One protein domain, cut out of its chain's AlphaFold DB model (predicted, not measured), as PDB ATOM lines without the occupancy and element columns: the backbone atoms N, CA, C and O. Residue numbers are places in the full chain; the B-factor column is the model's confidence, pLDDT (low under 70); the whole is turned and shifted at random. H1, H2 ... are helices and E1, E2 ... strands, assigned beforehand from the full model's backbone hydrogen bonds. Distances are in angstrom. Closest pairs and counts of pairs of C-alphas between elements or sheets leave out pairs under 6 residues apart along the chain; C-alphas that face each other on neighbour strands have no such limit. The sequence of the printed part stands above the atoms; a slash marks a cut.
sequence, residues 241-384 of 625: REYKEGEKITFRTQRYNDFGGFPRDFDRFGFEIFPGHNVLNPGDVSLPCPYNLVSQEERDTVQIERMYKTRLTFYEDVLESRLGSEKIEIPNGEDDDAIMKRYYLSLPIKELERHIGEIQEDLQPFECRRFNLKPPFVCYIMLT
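AT A GLANCE: This is residues 241 to 384 of the 625 residues of an uncharacterized protein of Caenorhabditis remanei (UniProt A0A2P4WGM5). Long helices H2 and H4 run side by side, with H3 at one end of H2, and H1 and the antiparallel ribbon E1 E2 beyond H4. Residues 279 to 285 and 287 to 293 stick out. The printed part has 144 residues, 75 of them in named elements, which are mostly helix, and is loose: radius of gyration of the C-alphas 18.9 A, spans 65, 42 and 32 A.

IN THESE COORDINATES: Find E1, residues 241 to 243, starting at (128.219, 166.673, 142.745). Next come H1, 251 to 258; H2, 302 to 323, 31.5 A; H3, 336 to 346; and H4, 349 to 371, 31.8 A. E2, 377 to 384, ends at (131.559, 154.054, 148.769).

HOW THE PARTS SIT: H2 and H4 touch, opposite ways, closest at C-alphas 312 and 356, 6.2 A. H2 touches H3 with residues 315 to 322 alone, closest at C-alphas 318 and 345, 6.3 A. Between E1 and E2, N 242 and O 378 are within hydrogen-bond range, 2.9 A. H1, H2 and H3 have every O i to N i+4 pair within range, H4 17 of 19.

THE WHOLE: Links H1 to H2 and H2 to H3 are long. The printed part has no cut; pLDDT is under 70 at 289 to 298 and 325 to 333.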
ATOM      1  N   ARG A 241     128.616 165.315 143.133       95.75
ATOM      2  CA  ARG A 241     128.219 166.673 142.745       95.75
ATOM      3  C   ARG A 241     126.832 166.965 143.296       95.75
ATOM      4  O   ARG A 241     125.856 166.356 142.859       95.75
ATOM      5  N   GLU A 242     126.768 167.868 144.266       95.12
ATOM      6  CA  GLU A 242     125.530 168.338 144.884       95.12
ATOM      7  C   GLU A 242     125.068 169.615 144.185       95.12
ATOM      8  O   GLU A 242     125.736 170.644 144.269       95.12
ATOM      9  N   TYR A 243     123.945 169.543 143.476       93.00
ATOM     10  CA  TYR A 243     123.339 170.692 142.808       93.00
ATOM     11  C   TYR A 243     122.400 171.424 143.766       93.00
ATOM     12  O   TYR A 243     121.832 170.819 144.677       93.00
ATOM     13  N   LYS A 244     122.233 172.731 143.554       87.94
ATOM     14  CA  LYS A 244     121.267 173.526 144.318       87.94
ATOM     15  C   LYS A 244     119.835 173.090 144.013       87.94
ATOM     16  O   LYS A 244     119.537 172.580 142.936       87.94
ATOM     17  N   GLU A 245     118.943 173.330 144.966       84.25
ATOM     18  CA  GLU A 245     117.516 173.076 144.785       84.25
ATOM     19  C   GLU A 245     116.975 173.866 143.580       84.25
ATOM     20  O   GLU A 245     117.224 175.065 143.452       84.25
ATOM     21  N   GLY A 246     116.278 173.174 142.673       80.88
ATOM     22  CA  GLY A 246     115.745 173.738 141.427       80.88
ATOM     23  C   GLY A 246     116.663 173.624 140.201       80.88
ATOM     24  O   GLY A 246     116.181 173.792 139.084       80.88
ATOM     25  N   GLU A 247     117.945 173.288 140.368       85.19
ATOM     26  CA  GLU A 247     118.853 173.043 139.240       85.19
ATOM     27  C   GLU A 247     118.562 171.691 138.567       85.19
ATOM     28  O   GLU A 247     118.314 170.676 139.229       85.19
ATOM     29  N   LYS A 248     118.629 171.646 137.231       83.38
ATOM     30  CA  LYS A 248     118.425 170.407 136.468       83.38
ATOM     31  C   LYS A 248     119.661 169.511 136.582       83.38
ATOM     32  O   LYS A 248     120.729 169.842 136.077       83.38
ATOM     33  N   ILE A 249     119.495 168.333 137.183       89.50
ATOM     34  CA  ILE A 249     120.547 167.309 137.253       89.50
ATOM     35  C   ILE A 249     120.467 166.423 136.007       89.50
ATOM     36  O   ILE A 249     119.420 165.848 135.702       89.50
ATOM     37  N   THR A 250     121.574 166.294 135.275       91.44
ATOM     38  CA  THR A 250     121.644 165.417 134.099       91.44
ATOM     39  C   THR A 250     121.619 163.942 134.497       91.44
ATOM     40  O   THR A 250     122.093 163.554 135.570       91.44
ATOM     41  N   PHE A 251     121.129 163.082 133.598       89.94
ATOM     42  CA  PHE A 251     121.168 161.628 133.791       89.94
ATOM     43  C   PHE A 251     122.595 161.127 134.051       89.94
ATOM     44  O   PHE A 251     122.817 160.326 134.958       89.94
ATOM     45  N   ARG A 252     123.572 161.638 133.290       92.25
ATOM     46  CA  ARG A 252     124.994 161.331 133.460       92.25
ATOM     47  C   ARG A 252     125.471 161.647 134.876       92.25
ATOM     48  O   ARG A 252     126.086 160.794 135.515       92.25
ATOM     49  N   THR A 253     125.144 162.828 135.401       92.75
ATOM     50  CA  THR A 253     125.533 163.210 136.764       92.75
ATOM     51  C   THR A 253     124.871 162.360 137.828       92.75
ATOM     52  O   THR A 253     125.563 161.866 138.720       92.75
ATOM     53  N   GLN A 254     123.563 162.137 137.704       93.75
ATOM     54  CA  GLN A 254     122.824 161.286 138.628       93.75
ATOM     55  C   GLN A 254     123.417 159.872 138.658       93.75
ATOM     56  O   GLN A 254     123.736 159.356 139.726       93.75
ATOM     57  N   ARG A 255     123.699 159.296 137.481       94.00
ATOM     58  CA  ARG A 255     124.358 157.994 137.350       94.00
ATOM     59  C   ARG A 255     125.701 157.977 138.079       94.00
ATOM     60  O   ARG A 255     125.935 157.093 138.896       94.00
ATOM     61  N   TYR A 256     126.586 158.947 137.850       94.88
ATOM     62  CA  TYR A 256     127.865 158.977 138.569       94.88
ATOM     63  C   TYR A 256     127.682 159.063 140.086       94.88
ATOM     64  O   TYR A 256     128.306 158.290 140.812       94.88
ATOM     65  N   ASN A 257     126.792 159.930 140.564       95.00
ATOM     66  CA  ASN A 257     126.475 160.055 141.985       95.00
ATOM     67  C   ASN A 257     125.948 158.732 142.588       95.00
ATOM     68  O   ASN A 257     126.363 158.353 143.685       95.00
ATOM     69  N   ASP A 258     125.109 157.983 141.866       93.31
ATOM     70  CA  ASP A 258     124.536 156.706 142.324       93.31
ATOM     71  C   ASP A 258     125.562 155.554 142.338       93.31
ATOM     72  O   ASP A 258     125.544 154.678 143.223       93.31
ATOM     73  N   PHE A 259     126.510 155.579 141.395       91.31
ATOM     74  CA  PHE A 259     127.553 154.563 141.204       91.31
ATOM     75  C   PHE A 259     128.896 154.898 141.881       91.31
ATOM     76  O   PHE A 259     129.930 154.312 141.543       91.31
ATOM     77  N   GLY A 260     128.890 155.774 142.889       92.25
ATOM     78  CA  GLY A 260     130.037 156.009 143.777       92.25
ATOM     79  C   GLY A 260     130.888 157.235 143.451       92.25
ATOM     80  O   GLY A 260     132.022 157.319 143.916       92.25
ATOM     81  N   GLY A 261     130.345 158.170 142.677       95.06
ATOM     82  CA  GLY A 261     130.965 159.441 142.320       95.06
ATOM     83  C   GLY A 261     131.693 159.419 140.976       95.06
ATOM     84  O   GLY A 261     132.003 158.365 140.411       95.06
ATOM     85  N   PHE A 262     131.958 160.618 140.464       94.00
ATOM     86  CA  PHE A 262     132.726 160.850 139.245       94.00
ATOM     87  C   PHE A 262     134.225 160.571 139.480       94.00
ATOM     88  O   PHE A 262     134.760 161.013 140.497       94.00
ATOM     89  N   PRO A 263     134.932 159.855 138.589       90.50
ATOM     90  CA  PRO A 263     136.288 159.366 138.854       90.50
ATOM     91  C   PRO A 263     137.402 160.383 138.540       90.50
ATOM     92  O   PRO A 263     138.549 159.989 138.348       90.50
ATOM     93  N   ARG A 264     137.099 161.682 138.445       90.12
ATOM     94  CA  ARG A 264     138.097 162.741 138.218       90.12
ATOM     95  C   ARG A 264     137.812 163.947 139.108       90.12
ATOM     96  O   ARG A 264     136.689 164.139 139.573       90.12
ATOM     97  N   ASP A 265     138.858 164.722 139.366       93.00
ATOM     98  CA  ASP A 265     138.769 165.990 140.083       93.00
ATOM     99  C   ASP A 265     138.225 167.088 139.150       93.00
ATOM    100  O   ASP A 265     138.228 166.931 137.930       93.00
ATOM    101  N   PHE A 266     137.794 168.215 139.719       92.88
ATOM    102  CA  PHE A 266     137.369 169.393 138.956       92.88
ATOM    103  C   PHE A 266     138.226 170.617 139.304       92.88
ATOM    104  O   PHE A 266     138.736 170.742 140.429       92.88
ATOM    105  N   ASP A 267     138.412 171.508 138.333       92.19
ATOM    106  CA  ASP A 267     138.985 172.833 138.552       92.19
ATOM    107  C   ASP A 267     137.939 173.817 139.121       92.19
ATOM    108  O   ASP A 267     136.810 173.448 139.452       92.19
ATOM    109  N   ARG A 268     138.310 175.096 139.268       93.12
ATOM    110  CA  ARG A 268     137.420 176.115 139.852       93.12
ATOM    111  C   ARG A 268     136.200 176.460 138.986       93.12
ATOM    112  O   ARG A 268     135.278 177.088 139.499       93.12
ATOM    113  N   PHE A 269     136.228 176.118 137.700       94.88
ATOM    114  CA  PHE A 269     135.177 176.401 136.725       94.88
ATOM    115  C   PHE A 269     134.357 175.159 136.366       94.88
ATOM    116  O   PHE A 269     133.330 175.291 135.710       94.88
ATOM    117  N   GLY A 270     134.764 173.976 136.830       92.50
ATOM    118  CA  GLY A 270     134.080 172.712 136.569       92.50
ATOM    119  C   GLY A 270     134.690 171.898 135.428       92.50
ATOM    120  O   GLY A 270     134.076 170.919 135.018       92.50
ATOM    121  N   PHE A 271     135.879 172.254 134.927       92.75
ATOM    122  CA  PHE A 271     136.614 171.393 134.000       92.75
ATOM    123  C   PHE A 271     137.171 170.180 134.733       92.75
ATOM    124  O   PHE A 271     137.700 170.292 135.841       92.75
ATOM    125  N   GLU A 272     137.074 169.019 134.095       90.31
ATOM    126  CA  GLU A 272     137.687 167.787 134.575       90.31
ATOM    127  C   GLU A 272     139.213 167.932 134.588       90.31
ATOM    128  O   GLU A 272     139.823 168.314 133.591       90.31
ATOM    129  N   ILE A 273     139.844 167.592 135.710       88.12
ATOM    130  CA  ILE A 273     141.299 167.602 135.867       88.12
ATOM    131  C   ILE A 273     141.782 166.309 136.519       88.12
ATOM    132  O   ILE A 273     141.062 165.639 137.264       88.12
ATOM    133  N   PHE A 274     143.048 165.975 136.272       81.62
ATOM    134  CA  PHE A 274     143.681 164.790 136.846       81.62
ATOM    135  C   PHE A 274     145.043 165.127 137.477       81.62
ATOM    136  O   PHE A 274     146.091 164.711 136.981       81.62
ATOM    137  N   PRO A 275     145.058 165.903 138.583       78.06
ATOM    138  CA  PRO A 275     146.289 166.448 139.163       78.06
ATOM    139  C   PRO A 275     147.248 165.365 139.675       78.06
ATOM    140  O   PRO A 275     148.441 165.613 139.804       78.06
ATOM    141  N   GLY A 276     146.741 164.161 139.959       72.88
ATOM    142  CA  GLY A 276     147.545 163.055 140.463       72.88
ATOM    143  C   GLY A 276     148.349 162.303 139.399       72.88
ATOM    144  O   GLY A 276     149.302 161.631 139.781       72.88
ATOM    145  N   HIS A 277     148.021 162.392 138.102       74.50
ATOM    146  CA  HIS A 277     148.524 161.453 137.076       74.50
ATOM    147  C   HIS A 277     150.047 161.277 137.064       74.50
ATOM    148  O   HIS A 277     150.546 160.176 136.878       74.50
ATOM    149  N   ASN A 278     150.779 162.374 137.266       75.44
ATOM    150  CA  ASN A 278     152.240 162.413 137.156       75.44
ATOM    151  C   ASN A 278     152.929 162.672 138.504       75.44
ATOM    152  O   ASN A 278     154.146 162.826 138.563       75.44
ATOM    153  N   VAL A 279     152.163 162.753 139.594       81.00
ATOM    154  CA  VAL A 279     152.699 163.035 140.928       81.00
ATOM    155  C   VAL A 279     152.973 161.711 141.625       81.00
ATOM    156  O   VAL A 279     152.039 160.964 141.906       81.00
ATOM    157  N   LEU A 280     154.238 161.424 141.933       89.12
ATOM    158  CA  LEU A 280     154.650 160.253 142.708       89.12
ATOM    159  C   LEU A 280     155.046 160.670 144.123       89.12
ATOM    160  O   LEU A 280     156.065 161.327 144.325       89.12
ATOM    161  N   ASN A 281     154.254 160.257 145.112       91.81
ATOM    162  CA  ASN A 281     154.570 160.470 146.520       91.81
ATOM    163  C   ASN A 281     155.336 159.267 147.099       91.81
ATOM    164  O   ASN A 281     155.196 158.149 146.597       91.81
ATOM    165  N   PRO A 282     156.092 159.422 148.204       94.31
ATOM    166  CA  PRO A 282     156.769 158.300 148.851       94.31
ATOM    167  C   PRO A 282     155.821 157.127 149.141       94.31
ATOM    168  O   PRO A 282     154.777 157.298 149.774       94.31
ATOM    169  N   GLY A 283     156.187 155.930 148.680       92.56
ATOM    170  CA  GLY A 283     155.376 154.711 148.782       92.56
ATOM    171  C   GLY A 283     154.395 154.480 147.627       92.56
ATOM    172  O   GLY A 283     153.870 153.378 147.533       92.56
ATOM    173  N   ASP A 284     154.157 155.463 146.754       93.44
ATOM    174  CA  ASP A 284     153.396 155.235 145.519       93.44
ATOM    175  C   ASP A 284     154.179 154.336 144.558       93.44
ATOM    176  O   ASP A 284     155.412 154.329 144.552       93.44
ATOM    177  N   VAL A 285     153.450 153.592 143.727       91.75
ATOM    178  CA  VAL A 285     154.033 152.687 142.734       91.75
ATOM    179  C   VAL A 285     153.449 152.999 141.369       91.75
ATOM    180  O   VAL A 285     152.246 152.874 141.164       91.75
ATOM    181  N   SER A 286     154.304 153.405 140.431       88.75
ATOM    182  CA  SER A 286     153.887 153.651 139.052       88.75
ATOM    183  C   SER A 286     153.773 152.333 138.289       88.75
ATOM    184  O   SER A 286     154.751 151.596 138.196       88.75
ATOM    185  N   LEU A 287     152.592 152.044 137.749       85.06
ATOM    186  CA  LEU A 287     152.338 150.957 136.812       85.06
ATOM    187  C   LEU A 287     152.233 151.539 135.397       85.06
ATOM    188  O   LEU A 287     151.208 152.133 135.066       85.06
ATOM    189  N   PRO A 288     153.245 151.365 134.532       76.25
ATOM    190  CA  PRO A 288     153.172 151.852 133.161       76.25
ATOM    191  C   PRO A 288     151.947 151.298 132.418       76.25
ATOM    192  O   PRO A 288     151.618 150.107 132.514       76.25
ATOM    193  N   CYS A 289     151.280 152.166 131.658       69.00
ATOM    194  CA  CYS A 289     150.236 151.796 130.709       69.00
ATOM    195  C   CYS A 289     150.752 152.080 129.289       69.00
ATOM    196  O   CYS A 289     151.242 153.184 129.062       69.00
ATOM    197  N   PRO A 290     150.699 151.117 128.348       56.12
ATOM    198  CA  PRO A 290     151.188 151.335 126.980       56.12
ATOM    199  C   PRO A 290     150.229 152.183 126.150       56.12
ATOM    200  O   PRO A 290     150.626 152.793 125.162       56.12
ATOM    201  N   TYR A 291     148.954 152.211 126.535       57.72
ATOM    202  CA  TYR A 291     147.983 153.081 125.919       57.72
ATOM    203  C   TYR A 291     148.144 154.445 126.582       57.72
ATOM    204  O   TYR A 291     147.903 154.587 127.782       57.72
ATOM    205  N   ASN A 292     148.527 155.454 125.802       50.88
ATOM    206  CA  ASN A 292     148.400 156.860 126.180       50.88
ATOM    207  C   ASN A 292     146.904 157.233 126.277       50.88
ATOM    208  O   ASN A 292     146.437 158.124 125.578       50.88
ATOM    209  N   LEU A 293     146.122 156.532 127.109       51.03
ATOM    210  CA  LEU A 293     144.708 156.836 127.380       51.03
ATOM    211  C   LEU A 293     144.558 158.195 128.066       51.03
ATOM    212  O   LEU A 293     143.479 158.777 128.062       51.03
ATOM    213  N   VAL A 294     145.664 158.701 128.613       49.25
ATOM    214  CA  VAL A 294     145.801 160.053 129.134       49.25
ATOM    215  C   VAL A 294     146.875 160.778 128.338       49.25
ATOM    216  O   VAL A 294     147.903 161.200 128.868       49.25
ATOM    217  N   SER A 295     146.627 161.021 127.051       49.06
ATOM    218  CA  SER A 295     146.893 162.395 126.641       49.06
ATOM    219  C   SER A 295     146.097 163.263 127.621       49.06
ATOM    220  O   SER A 295     144.934 162.980 127.925       49.06
ATOM    221  N   GLN A 296     146.717 164.290 128.197       53.28
ATOM    222  CA  GLN A 296     145.928 165.419 128.665       53.28
ATOM    223  C   GLN A 296     145.254 165.974 127.406       53.28
ATOM    224  O   GLN A 296     145.776 166.892 126.788       53.28
ATOM    225  N   GLU A 297     144.174 165.342 126.933       58.69
ATOM    226  CA  GLU A 297     143.307 165.969 125.956       58.69
ATOM    227  C   GLU A 297     142.894 167.264 126.627       58.69
ATOM    228  O   GLU A 297     142.268 167.245 127.688       58.69
ATOM    229  N   GLU A 298     143.358 168.382 126.086       68.88
ATOM    230  CA  GLU A 298     143.036 169.699 126.601       68.88
ATOM    231  C   GLU A 298     141.522 169.904 126.413       68.88
ATOM    232  O   GLU A 298     141.038 170.340 125.362       68.88
ATOM    233  N   ARG A 299     140.746 169.507 127.431       76.12
ATOM    234  CA  ARG A 299     139.274 169.536 127.420       76.12
ATOM    235  C   ARG A 299     138.709 170.950 127.510       76.12
ATOM    236  O   ARG A 299     137.500 171.128 127.440       76.12
ATOM    237  N   ASP A 300     139.567 171.952 127.658       85.69
ATOM    238  CA  ASP A 300     139.225 173.358 127.832       85.69
ATOM    239  C   ASP A 300     139.635 174.235 126.629       85.69
ATOM    240  O   ASP A 300     139.626 175.472 126.714       85.69
ATOM    241  N   THR A 301     139.953 173.615 125.487       90.94
ATOM    242  CA  THR A 301     140.322 174.315 124.245       90.94
ATOM    243  C   THR A 301     139.121 174.897 123.502       90.94
ATOM    244  O   THR A 301     137.982 174.435 123.603       90.94
ATOM    245  N   VAL A 302     139.388 175.915 122.679       91.12
ATOM    246  CA  VAL A 302     138.376 176.543 121.813       91.12
ATOM    247  C   VAL A 302     137.839 175.553 120.773       91.12
ATOM    248  O   VAL A 302     136.667 175.625 120.410       91.12
ATOM    249  N   GLN A 303     138.671 174.627 120.292       92.25
ATOM    250  CA  GLN A 303     138.270 173.574 119.359       92.25
ATOM    251  C   GLN A 303     137.221 172.652 119.989       92.25
ATOM    252  O   GLN A 303     136.192 172.397 119.365       92.25
ATOM    253  N   ILE A 304     137.445 172.222 121.235       91.62
ATOM    254  CA  ILE A 304     136.496 171.394 121.984       91.62
ATOM    255  C   ILE A 304     135.194 172.163 122.259       91.62
ATOM    256  O   ILE A 304     134.114 171.629 122.013       91.62
ATOM    257  N   GLU A 305     135.266 173.441 122.655       94.69
ATOM    258  CA  GLU A 305     134.061 174.270 122.834       94.69
ATOM    259  C   GLU A 305     133.235 174.372 121.539       94.69
ATOM    260  O   GLU A 305     132.011 174.237 121.558       94.69
ATOM    261  N   ARG A 306     133.899 174.601 120.395       93.94
ATOM    262  CA  ARG A 306     133.243 174.663 119.080       93.94
ATOM    263  C   ARG A 306     132.609 173.328 118.711       93.94
ATOM    264  O   ARG A 306     131.463 173.325 118.282       93.94
ATOM    265  N   MET A 307     133.315 172.218 118.926       93.50
ATOM    266  CA  MET A 307     132.789 170.872 118.695       93.50
ATOM    267  C   MET A 307     131.505 170.631 119.501       93.50
ATOM    268  O   MET A 307     130.513 170.166 118.942       93.50
ATOM    269  N   TYR A 308     131.492 170.971 120.794       94.31
ATOM    270  CA  TYR A 308     130.292 170.828 121.620       94.31
ATOM    271  C   TYR A 308     129.144 171.722 121.147       94.31
ATOM    272  O   TYR A 308     128.015 171.249 121.071       94.31
ATOM    273  N   LYS A 309     129.420 172.971 120.753       95.56
ATOM    274  CA  LYS A 309     128.407 173.873 120.178       95.56
ATOM    275  C   LYS A 309     127.805 173.325 118.886       95.56
ATOM    276  O   LYS A 309     126.590 173.290 118.765       95.56
ATOM    277  N   THR A 310     128.631 172.835 117.962       93.38
ATOM    278  CA  THR A 310     128.157 172.207 116.718       93.38
ATOM    279  C   THR A 310     127.274 170.993 117.006       93.38
ATOM    280  O   THR A 310     126.214 170.851 116.402       93.38
ATOM    281  N   ARG A 311     127.664 170.141 117.965       91.81
ATOM    282  CA  ARG A 311     126.851 168.988 118.386       91.81
ATOM    283  C   ARG A 311     125.535 169.405 119.042       91.81
ATOM    284  O   ARG A 311     124.527 168.751 118.800       91.81
ATOM    285  N   LEU A 312     125.545 170.465 119.852       94.94
ATOM    286  CA  LEU A 312     124.341 171.001 120.485       94.94
ATOM    287  C   LEU A 312     123.343 171.481 119.429       94.94
ATOM    288  O   LEU A 312     122.217 170.994 119.424       94.94
ATOM    289  N   THR A 313     123.784 172.332 118.496       94.06
ATOM    290  CA  THR A 313     122.946 172.817 117.387       94.06
ATOM    291  C   THR A 313     122.387 171.657 116.570       94.06
ATOM    292  O   THR A 313     121.193 171.608 116.316       94.06
ATOM    293  N   PHE A 314     123.209 170.653 116.248       91.25
ATOM    294  CA  PHE A 314     122.736 169.461 115.545       91.25
ATOM    295  C   PHE A 314     121.617 168.721 116.306       91.25
ATOM    296  O   PHE A 314     120.626 168.316 115.701       91.25
ATOM    297  N   TYR A 315     121.744 168.534 117.624       91.19
ATOM    298  CA  TYR A 315     120.696 167.875 118.412       91.19
ATOM    299  C   TYR A 315     119.425 168.726 118.538       91.19
ATOM    300  O   TYR A 315     118.328 168.165 118.511       91.19
ATOM    301  N   GLU A 316     119.558 170.048 118.652       91.31
ATOM    302  CA  GLU A 316     118.437 170.994 118.682       91.31
ATOM    303  C   GLU A 316     117.678 171.001 117.348       91.31
ATOM    304  O   GLU A 316     116.459 170.833 117.353       91.31
ATOM    305  N   ASP A 317     118.385 171.040 116.214       89.00
ATOM    306  CA  ASP A 317     117.798 170.965 114.869       89.00
ATOM    307  C   ASP A 317     117.021 169.652 114.659       89.00
ATOM    308  O   ASP A 317     115.927 169.628 114.081       89.00
ATOM    309  N   VAL A 318     117.575 168.527 115.134       88.50
ATOM    310  CA  VAL A 318     116.904 167.216 115.087       88.50
ATOM    311  C   VAL A 318     115.651 167.215 115.966       88.50
ATOM    312  O   VAL A 318     114.627 166.665 115.556       88.50
ATOM    313  N   LEU A 319     115.702 167.825 117.154       89.38
ATOM    314  CA  LEU A 319     114.558 167.901 118.061       89.38
ATOM    315  C   LEU A 319     113.440 168.773 117.474       89.38
ATOM    316  O   LEU A 319     112.284 168.347 117.460       89.38
ATOM    317  N   GLU A 320     113.781 169.944 116.938       87.12
ATOM    318  CA  GLU A 320     112.837 170.859 116.293       87.12
ATOM    319  C   GLU A 320     112.159 170.198 115.087       87.12
ATOM    320  O   GLU A 320     110.930 170.187 114.996       87.12
ATOM    321  N   SER A 321     112.938 169.528 114.228       85.19
ATOM    322  CA  SER A 321     112.415 168.788 113.067       85.19
ATOM    323  C   SER A 321     111.353 167.751 113.457       85.19
ATOM    324  O   SER A 321     110.402 167.513 112.710       85.19
ATOM    325  N   ARG A 322     111.499 167.132 114.636       82.69
ATOM    326  CA  ARG A 322     110.574 166.112 115.149       82.69
ATOM    327  C   ARG A 322     109.349 166.666 115.851       82.69
ATOM    328  O   ARG A 322     108.321 165.996 115.847       82.69
ATOM    329  N   LEU A 323     109.460 167.836 116.471       82.62
ATOM    330  CA  LEU A 323     108.332 168.512 117.108       82.62
ATOM    331  C   LEU A 323     107.472 169.266 116.081       82.62
ATOM    332  O   LEU A 323     106.268 169.396 116.284       82.62
ATOM    333  N   GLY A 324     108.074 169.729 114.980       74.12
ATOM    334  CA  GLY A 324     107.416 170.534 113.946       74.12
ATOM    335  C   GLY A 324     106.767 169.767 112.784       74.12
ATOM    336  O   GLY A 324     106.117 170.402 111.958       74.12
ATOM    337  N   SER A 325     106.915 168.437 112.689       68.69
ATOM    338  CA  SER A 325     106.475 167.664 111.510       68.69
ATOM    339  C   SER A 325     105.593 166.458 111.858       68.69
ATOM    340  O   SER A 325     106.006 165.586 112.617       68.69
ATOM    341  N   GLU A 326     104.419 166.335 111.222       56.47
ATOM    342  CA  GLU A 326     103.569 165.123 111.294       56.47
ATOM    343  C   GLU A 326     104.145 163.935 110.493       56.47
ATOM    344  O   GLU A 326     103.818 162.778 110.759       56.47
ATOM    345  N   LYS A 327     105.025 164.204 109.516       57.50
ATOM    346  CA  LYS A 327     105.764 163.203 108.731       57.50
ATOM    347  C   LYS A 327     107.253 163.526 108.763       57.50
ATOM    348  O   LYS A 327     107.671 164.559 108.254       57.50
ATOM    349  N   ILE A 328     108.045 162.635 109.351       63.97
ATOM    350  CA  ILE A 328     109.504 162.767 109.423       63.97
ATOM    351  C   ILE A 328     110.100 162.154 108.151       63.97
ATOM    352  O   ILE A 328     110.039 160.937 107.966       63.97
ATOM    353  N   GLU A 329     110.679 162.978 107.279       62.53
ATOM    354  CA  GLU A 329     111.486 162.488 106.157       62.53
ATOM    355  C   GLU A 329     112.836 161.992 106.684       62.53
ATOM    356  O   GLU A 329     113.640 162.754 107.224       62.53
ATOM    357  N   ILE A 330     113.071 160.685 106.565       63.59
ATOM    358  CA  ILE A 330     114.336 160.070 106.962       63.59
ATOM    359  C   ILE A 330     115.327 160.237 105.799       63.59
ATOM    360  O   ILE A 330     115.024 159.780 104.695       63.59
ATOM    361  N   PRO A 331     116.507 160.845 106.020       65.44
ATOM    362  CA  PRO A 331     117.532 160.948 104.989       65.44
ATOM    363  C   PRO A 331     117.945 159.558 104.477       65.44
ATOM    364  O   PRO A 331     118.268 158.673 105.271       65.44
ATOM    365  N   ASN A 332     117.950 159.378 103.153       61.75
ATOM    366  CA  ASN A 332     118.397 158.153 102.471       61.75
ATOM    367  C   ASN A 332     119.867 158.226 101.996       61.75
ATOM    368  O   ASN A 332     120.299 157.357 101.247       61.75
ATOM    369  N   GLY A 333     120.611 159.270 102.381       68.81
ATOM    370  CA  GLY A 333     122.026 159.431 102.031       68.81
ATOM    371  C   GLY A 333     122.930 158.439 102.771       68.81
ATOM    372  O   GLY A 333     122.615 158.025 103.886       68.81
ATOM    373  N   GLU A 334     124.046 158.070 102.139       72.44
ATOM    374  CA  GLU A 334     125.058 157.153 102.691       72.44
ATOM    375  C   GLU A 334     126.274 157.879 103.298       72.44
ATOM    376  O   GLU A 334     127.207 157.221 103.748       72.44
ATOM    377  N   ASP A 335     126.290 159.217 103.320       82.62
ATOM    378  CA  ASP A 335     127.342 159.970 104.010       82.62
ATOM    379  C   ASP A 335     127.184 159.919 105.543       82.62
ATOM    380  O   ASP A 335     126.094 159.684 106.077       82.62
ATOM    381  N   ASP A 336     128.292 160.132 106.259       75.31
ATOM    382  CA  ASP A 336     128.353 160.020 107.721       75.31
ATOM    383  C   ASP A 336     127.351 160.950 108.435       75.31
ATOM    384  O   ASP A 336     126.766 160.571 109.457       75.31
ATOM    385  N   ASP A 337     127.092 162.140 107.882       74.94
ATOM    386  CA  ASP A 337     126.168 163.125 108.451       74.94
ATOM    387  C   ASP A 337     124.708 162.661 108.311       74.94
ATOM    388  O   ASP A 337     123.918 162.762 109.260       74.94
ATOM    389  N   ALA A 338     124.339 162.092 107.161       75.88
ATOM    390  CA  ALA A 338     123.028 161.503 106.912       75.88
ATOM    391  C   ALA A 338     122.780 160.270 107.795       75.88
ATOM    392  O   ALA A 338     121.693 160.140 108.375       75.88
ATOM    393  N   ILE A 339     123.790 159.406 107.960       81.12
ATOM    394  CA  ILE A 339     123.737 158.230 108.844       81.12
ATOM    395  C   ILE A 339     123.514 158.669 110.295       81.12
ATOM    396  O   ILE A 339     122.601 158.169 110.962       81.12
ATOM    397  N   MET A 340     124.295 159.640 110.779       80.50
ATOM    398  CA  MET A 340     124.138 160.181 112.128       80.50
ATOM    399  C   MET A 340     122.760 160.813 112.314       80.50
ATOM    400  O   MET A 340     122.051 160.478 113.265       80.50
ATOM    401  N   LYS A 341     122.316 161.673 111.392       82.88
ATOM    402  CA  LYS A 341     120.997 162.317 111.474       82.88
ATOM    403  C   LYS A 341     119.862 161.295 111.516       82.88
ATOM    404  O   LYS A 341     118.962 161.423 112.348       82.88
ATOM    405  N   ARG A 342     119.922 160.243 110.695       82.81
ATOM    406  CA  ARG A 342     118.958 159.131 110.709       82.81
ATOM    407  C   ARG A 342     118.931 158.408 112.054       82.81
ATOM    408  O   ARG A 342     117.845 158.142 112.570       82.81
ATOM    409  N   TYR A 343     120.099 158.124 112.629       85.50
ATOM    410  CA  TYR A 343     120.199 157.511 113.950       85.50
ATOM    411  C   TYR A 343     119.496 158.371 115.013       85.50
ATOM    412  O   TYR A 343     118.578 157.886 115.675       85.50
ATOM    413  N   TYR A 344     119.827 159.661 115.124       85.62
ATOM    414  CA  TYR A 344     119.237 160.531 116.154       85.62
ATOM    415  C   TYR A 344     117.748 160.837 115.926       85.62
ATOM    416  O   TYR A 344     116.998 160.933 116.898       85.62
ATOM    417  N   LEU A 345     117.281 160.906 114.672       85.56
ATOM    418  CA  LEU A 345     115.848 161.009 114.358       85.56
ATOM    419  C   LEU A 345     115.053 159.782 114.837       85.56
ATOM    420  O   LEU A 345     113.883 159.916 115.196       85.56
ATOM    421  N   SER A 346     115.683 158.603 114.864       85.69
ATOM    422  CA  SER A 346     115.049 157.348 115.287       85.69
ATOM    423  C   SER A 346     114.987 157.144 116.808       85.69
ATOM    424  O   SER A 346     114.177 156.347 117.283       85.69
ATOM    425  N   LEU A 347     115.803 157.863 117.589       87.56
ATOM    426  CA  LEU A 347     115.838 157.729 119.051       87.56
ATOM    427  C   LEU A 347     114.537 158.215 119.704       87.56
ATOM    428  O   LEU A 347     113.867 159.069 119.152       87.56
ATOM    429  N   PRO A 348     114.143 157.766 120.901       90.56
ATOM    430  CA  PRO A 348     113.063 158.416 121.650       90.56
ATOM    431  C   PRO A 348     113.389 159.890 121.967       90.56
ATOM    432  O   PRO A 348     114.538 160.205 122.265       90.56
ATOM    433  N   ILE A 349     112.389 160.788 121.986       89.44
ATOM    434  CA  ILE A 349     112.595 162.227 122.297       89.44
ATOM    435  C   ILE A 349     113.360 162.411 123.614       89.44
ATOM    436  O   ILE A 349     114.319 163.171 123.672       89.44
ATOM    437  N   LYS A 350     113.012 161.631 124.642       90.62
ATOM    438  CA  LYS A 350     113.679 161.655 125.949       90.62
ATOM    439  C   LYS A 350     115.182 161.333 125.883       90.62
ATOM    440  O   LYS A 350     115.956 161.870 126.670       90.62
ATOM    441  N   GLU A 351     115.608 160.464 124.964       90.81
ATOM    442  CA  GLU A 351     117.034 160.162 124.757       90.81
ATOM    443  C   GLU A 351     117.753 161.320 124.060       90.81
ATOM    444  O   GLU A 351     118.890 161.638 124.406       90.81
ATOM    445  N   LEU A 352     117.084 162.003 123.130       89.94
ATOM    446  CA  LEU A 352     117.623 163.207 122.501       89.94
ATOM    447  C   LEU A 352     117.750 164.360 123.512       89.94
ATOM    448  O   LEU A 352     118.808 164.977 123.605       89.94
ATOM    449  N   GLU A 353     116.733 164.584 124.349       91.25
ATOM    450  CA  GLU A 353     116.787 165.538 125.469       91.25
ATOM    451  C   GLU A 353     117.910 165.205 126.462       91.25
ATOM    452  O   GLU A 353     118.547 166.109 127.013       91.25
ATOM    453  N   ARG A 354     118.178 163.909 126.690       91.88
ATOM    454  CA  ARG A 354     119.314 163.450 127.501       91.88
ATOM    455  C   ARG A 354     120.641 163.860 126.862       91.88
ATOM    456  O   ARG A 354     121.478 164.419 127.565       91.88
ATOM    457  N   HIS A 355     120.821 163.627 125.561       91.31
ATOM    458  CA  HIS A 355     122.027 164.035 124.834       91.31
ATOM    459  C   HIS A 355     122.234 165.555 124.851       91.31
ATOM    460  O   HIS A 355     123.344 166.007 125.126       91.31
ATOM    461  N   ILE A 356     121.174 166.342 124.641       93.00
ATOM    462  CA  ILE A 356     121.218 167.810 124.746       93.00
ATOM    463  C   ILE A 356     121.680 168.232 126.145       93.00
ATOM    464  O   ILE A 356     122.621 169.012 126.274       93.00
ATOM    465  N   GLY A 357     121.079 167.669 127.200       92.94
ATOM    466  CA  GLY A 357     121.454 167.982 128.580       92.94
ATOM    467  C   GLY A 357     122.905 167.620 128.920       92.94
ATOM    468  O   GLY A 357     123.570 168.367 129.631       92.94
ATOM    469  N   GLU A 358     123.417 166.500 128.402       92.56
ATOM    470  CA  GLU A 358     124.817 166.091 128.585       92.56
ATOM    471  C   GLU A 358     125.798 167.053 127.893       92.56
ATOM    472  O   GLU A 358     126.809 167.413 128.493       92.56
ATOM    473  N   ILE A 359     125.486 167.532 126.683       94.06
ATOM    474  CA  ILE A 359     126.318 168.527 125.984       94.06
ATOM    475  C   ILE A 359     126.253 169.900 126.663       94.06
ATOM    476  O   ILE A 359     127.271 170.581 126.765       94.06
ATOM    477  N   GLN A 360     125.085 170.310 127.161       93.94
ATOM    478  CA  GLN A 360     124.948 171.540 127.949       93.94
ATOM    479  C   GLN A 360     125.812 171.490 129.220       93.94
ATOM    480  O   GLN A 360     126.478 172.469 129.553       93.94
ATOM    481  N   GLU A 361     125.861 170.341 129.899       92.44
ATOM    482  CA  GLU A 361     126.760 170.112 131.037       92.44
ATOM    483  C   GLU A 361     128.244 170.194 130.630       92.44
ATOM    484  O   GLU A 361     129.030 170.772 131.373       92.44
ATOM    485  N   ASP A 362     128.629 169.686 129.452       92.88
ATOM    486  CA  ASP A 362     130.007 169.795 128.932       92.88
ATOM    487  C   ASP A 362     130.391 171.237 128.536       92.88
ATOM    488  O   ASP A 362     131.558 171.624 128.618       92.88
ATOM    489  N   LEU A 363     129.418 172.060 128.125       94.88
ATOM    490  CA  LEU A 363     129.622 173.473 127.778       94.88
ATOM    491  C   LEU A 363     129.676 174.397 129.000       94.88
ATOM    492  O   LEU A 363     130.333 175.441 128.960       94.88
ATOM    493  N   GLN A 364     129.020 174.022 130.095       93.62
ATOM    494  CA  GLN A 364     128.901 174.842 131.299       93.62
ATOM    495  C   GLN A 364     130.248 175.327 131.880       93.62
ATOM    496  O   GLN A 364     130.333 176.507 132.241       93.62
ATOM    497  N   PRO A 365     131.324 174.516 131.949       95.31
ATOM    498  CA  PRO A 365     132.629 174.992 132.408       95.31
ATOM    499  C   PRO A 365     133.208 176.133 131.561       95.31
ATOM    500  O   PRO A 365     133.846 177.043 132.098       95.31
ATOM    501  N   PHE A 366     132.942 176.151 130.249       96.44
ATOM    502  CA  PHE A 366     133.385 177.231 129.363       96.44
ATOM    503  C   PHE A 366     132.681 178.551 129.676       96.44
ATOM    504  O   PHE A 366     133.325 179.602 129.684       96.44
ATOM    505  N   GLU A 367     131.381 178.510 129.969       94.75
ATOM    506  CA  GLU A 367     130.621 179.683 130.405       94.75
ATOM    507  C   GLU A 367     131.086 180.169 131.776       94.75
ATOM    508  O   GLU A 367     131.357 181.361 131.952       94.75
ATOM    509  N   CYS A 368     131.275 179.240 132.720       95.38
ATOM    510  CA  CYS A 368     131.808 179.553 134.040       95.38
ATOM    511  C   CYS A 368     133.174 180.238 133.936       95.38
ATOM    512  O   CYS A 368     133.403 181.257 134.585       95.38
ATOM    513  N   ARG A 369     134.061 179.749 133.061       96.19
ATOM    514  CA  ARG A 369     135.356 180.383 132.788       96.19
ATOM    515  C   ARG A 369     135.204 181.764 132.151       96.19
ATOM    516  O   ARG A 369     135.842 182.707 132.610       96.19
ATOM    517  N   ARG A 370     134.357 181.899 131.124       95.94
ATOM    518  CA  ARG A 370     134.143 183.148 130.367       95.94
ATOM    519  C   ARG A 370     133.617 184.286 131.239       95.94
ATOM    520  O   ARG A 370     134.064 185.418 131.088       95.94
ATOM    521  N   PHE A 371     132.697 183.982 132.149       96.88
ATOM    522  CA  PHE A 371     132.048 184.969 133.019       96.88
ATOM    523  C   PHE A 371     132.576 184.953 134.458       96.88
ATOM    524  O   PHE A 371     132.052 185.655 135.320       96.88
ATOM    525  N   ASN A 372     133.622 184.163 134.723       95.56
ATOM    526  CA  ASN A 372     134.204 183.960 136.047       95.56
ATOM    527  C   ASN A 372     133.162 183.565 137.118       95.56
ATOM    528  O   ASN A 372     133.189 184.050 138.252       95.56
ATOM    529  N   LEU A 373     132.233 182.684 136.740       95.19
ATOM    530  CA  LEU A 373     131.190 182.137 137.605       95.19
ATOM    531  C   LEU A 373     131.682 180.867 138.307       95.19
ATOM    532  O   LEU A 373     132.624 180.205 137.870       95.19
ATOM    533  N   LYS A 374     131.011 180.520 139.407       93.06
ATOM    534  CA  LYS A 374     131.174 179.216 140.055       93.06
ATOM    535  C   LYS A 374     130.276 178.181 139.365       93.06
ATOM    536  O   LYS A 374     129.176 178.557 138.957       93.06
ATOM    537  N   PRO A 375     130.683 176.899 139.319       93.00
ATOM    538  CA  PRO A 375     129.803 175.813 138.896       93.00
ATOM    539  C   PRO A 375     128.490 175.798 139.698       93.00
ATOM    540  O   PRO A 375     128.481 176.208 140.866       93.00
ATOM    541  N   PRO A 376     127.386 175.277 139.134       92.50
ATOM    542  CA  PRO A 376     126.091 175.191 139.821       92.50
ATOM    543  C   PRO A 376     126.050 174.097 140.904       92.50
ATOM    544  O   PRO A 376     125.011 173.877 141.527       92.50
ATOM    545  N   PHE A 377     127.166 173.399 141.125       93.12
ATOM    546  CA  PHE A 377     127.287 172.302 142.070       93.12
ATOM    547  C   PHE A 377     128.423 172.517 143.071       93.12
ATOM    548  O   PHE A 377     129.418 173.192 142.799       93.12
ATOM    549  N   VAL A 378     128.285 171.880 144.230       94.50
ATOM    550  CA  VAL A 378     129.339 171.727 145.233       94.50
ATOM    551  C   VAL A 378     129.876 170.300 145.166       94.50
ATOM    552  O   VAL A 378     129.116 169.332 145.097       94.50
ATOM    553  N   CYS A 379     131.198 170.161 145.173       95.94
ATOM    554  CA  CYS A 379     131.859 168.862 145.175       95.94
ATOM    555  C   CYS A 379     132.042 168.326 146.600       95.94
ATOM    556  O   CYS A 379     132.454 169.053 147.505       95.94
ATOM    557  N   TYR A 380     131.842 167.018 146.761       97.44
ATOM    558  CA  TYR A 380     132.243 166.244 147.936       97.44
ATOM    559  C   TYR A 380     133.045 165.024 147.495       97.44
ATOM    560  O   TYR A 380     132.744 164.416 146.467       97.44
ATOM    561  N   ILE A 381     134.019 164.612 148.302       97.69
ATOM    562  CA  ILE A 381     134.650 163.301 148.135       97.69
ATOM    563  C   ILE A 381     133.677 162.256 148.672       97.69
ATOM    564  O   ILE A 381     133.293 162.285 149.842       97.69
ATOM    565  N   MET A 382     133.273 161.329 147.817       97.38
ATOM    566  CA  MET A 382     132.397 160.219 148.154       97.38
ATOM    567  C   MET A 382     133.229 158.958 148.348       97.38
ATOM    568  O   MET A 382     133.858 158.479 147.410       97.38
ATOM    569  N   LEU A 383     133.191 158.400 149.557       97.31
ATOM    570  CA  LEU A 383     133.672 157.052 149.839       97.31
ATOM    571  C   LEU A 383     132.484 156.093 149.803       97.31
ATOM    572  O   LEU A 383     131.563 156.193 150.616       97.31
ATOM    573  N   THR A 384     132.524 155.149 148.870       96.50
ATOM    574  CA  THR A 384     131.559 154.054 148.769       96.50
ATOM    575  C   THR A 384     132.240 152.756 149.172       96.50
ATOM    576  O   THR A 384     133.194 152.332 148.527       96.50
TER     577      THR A 384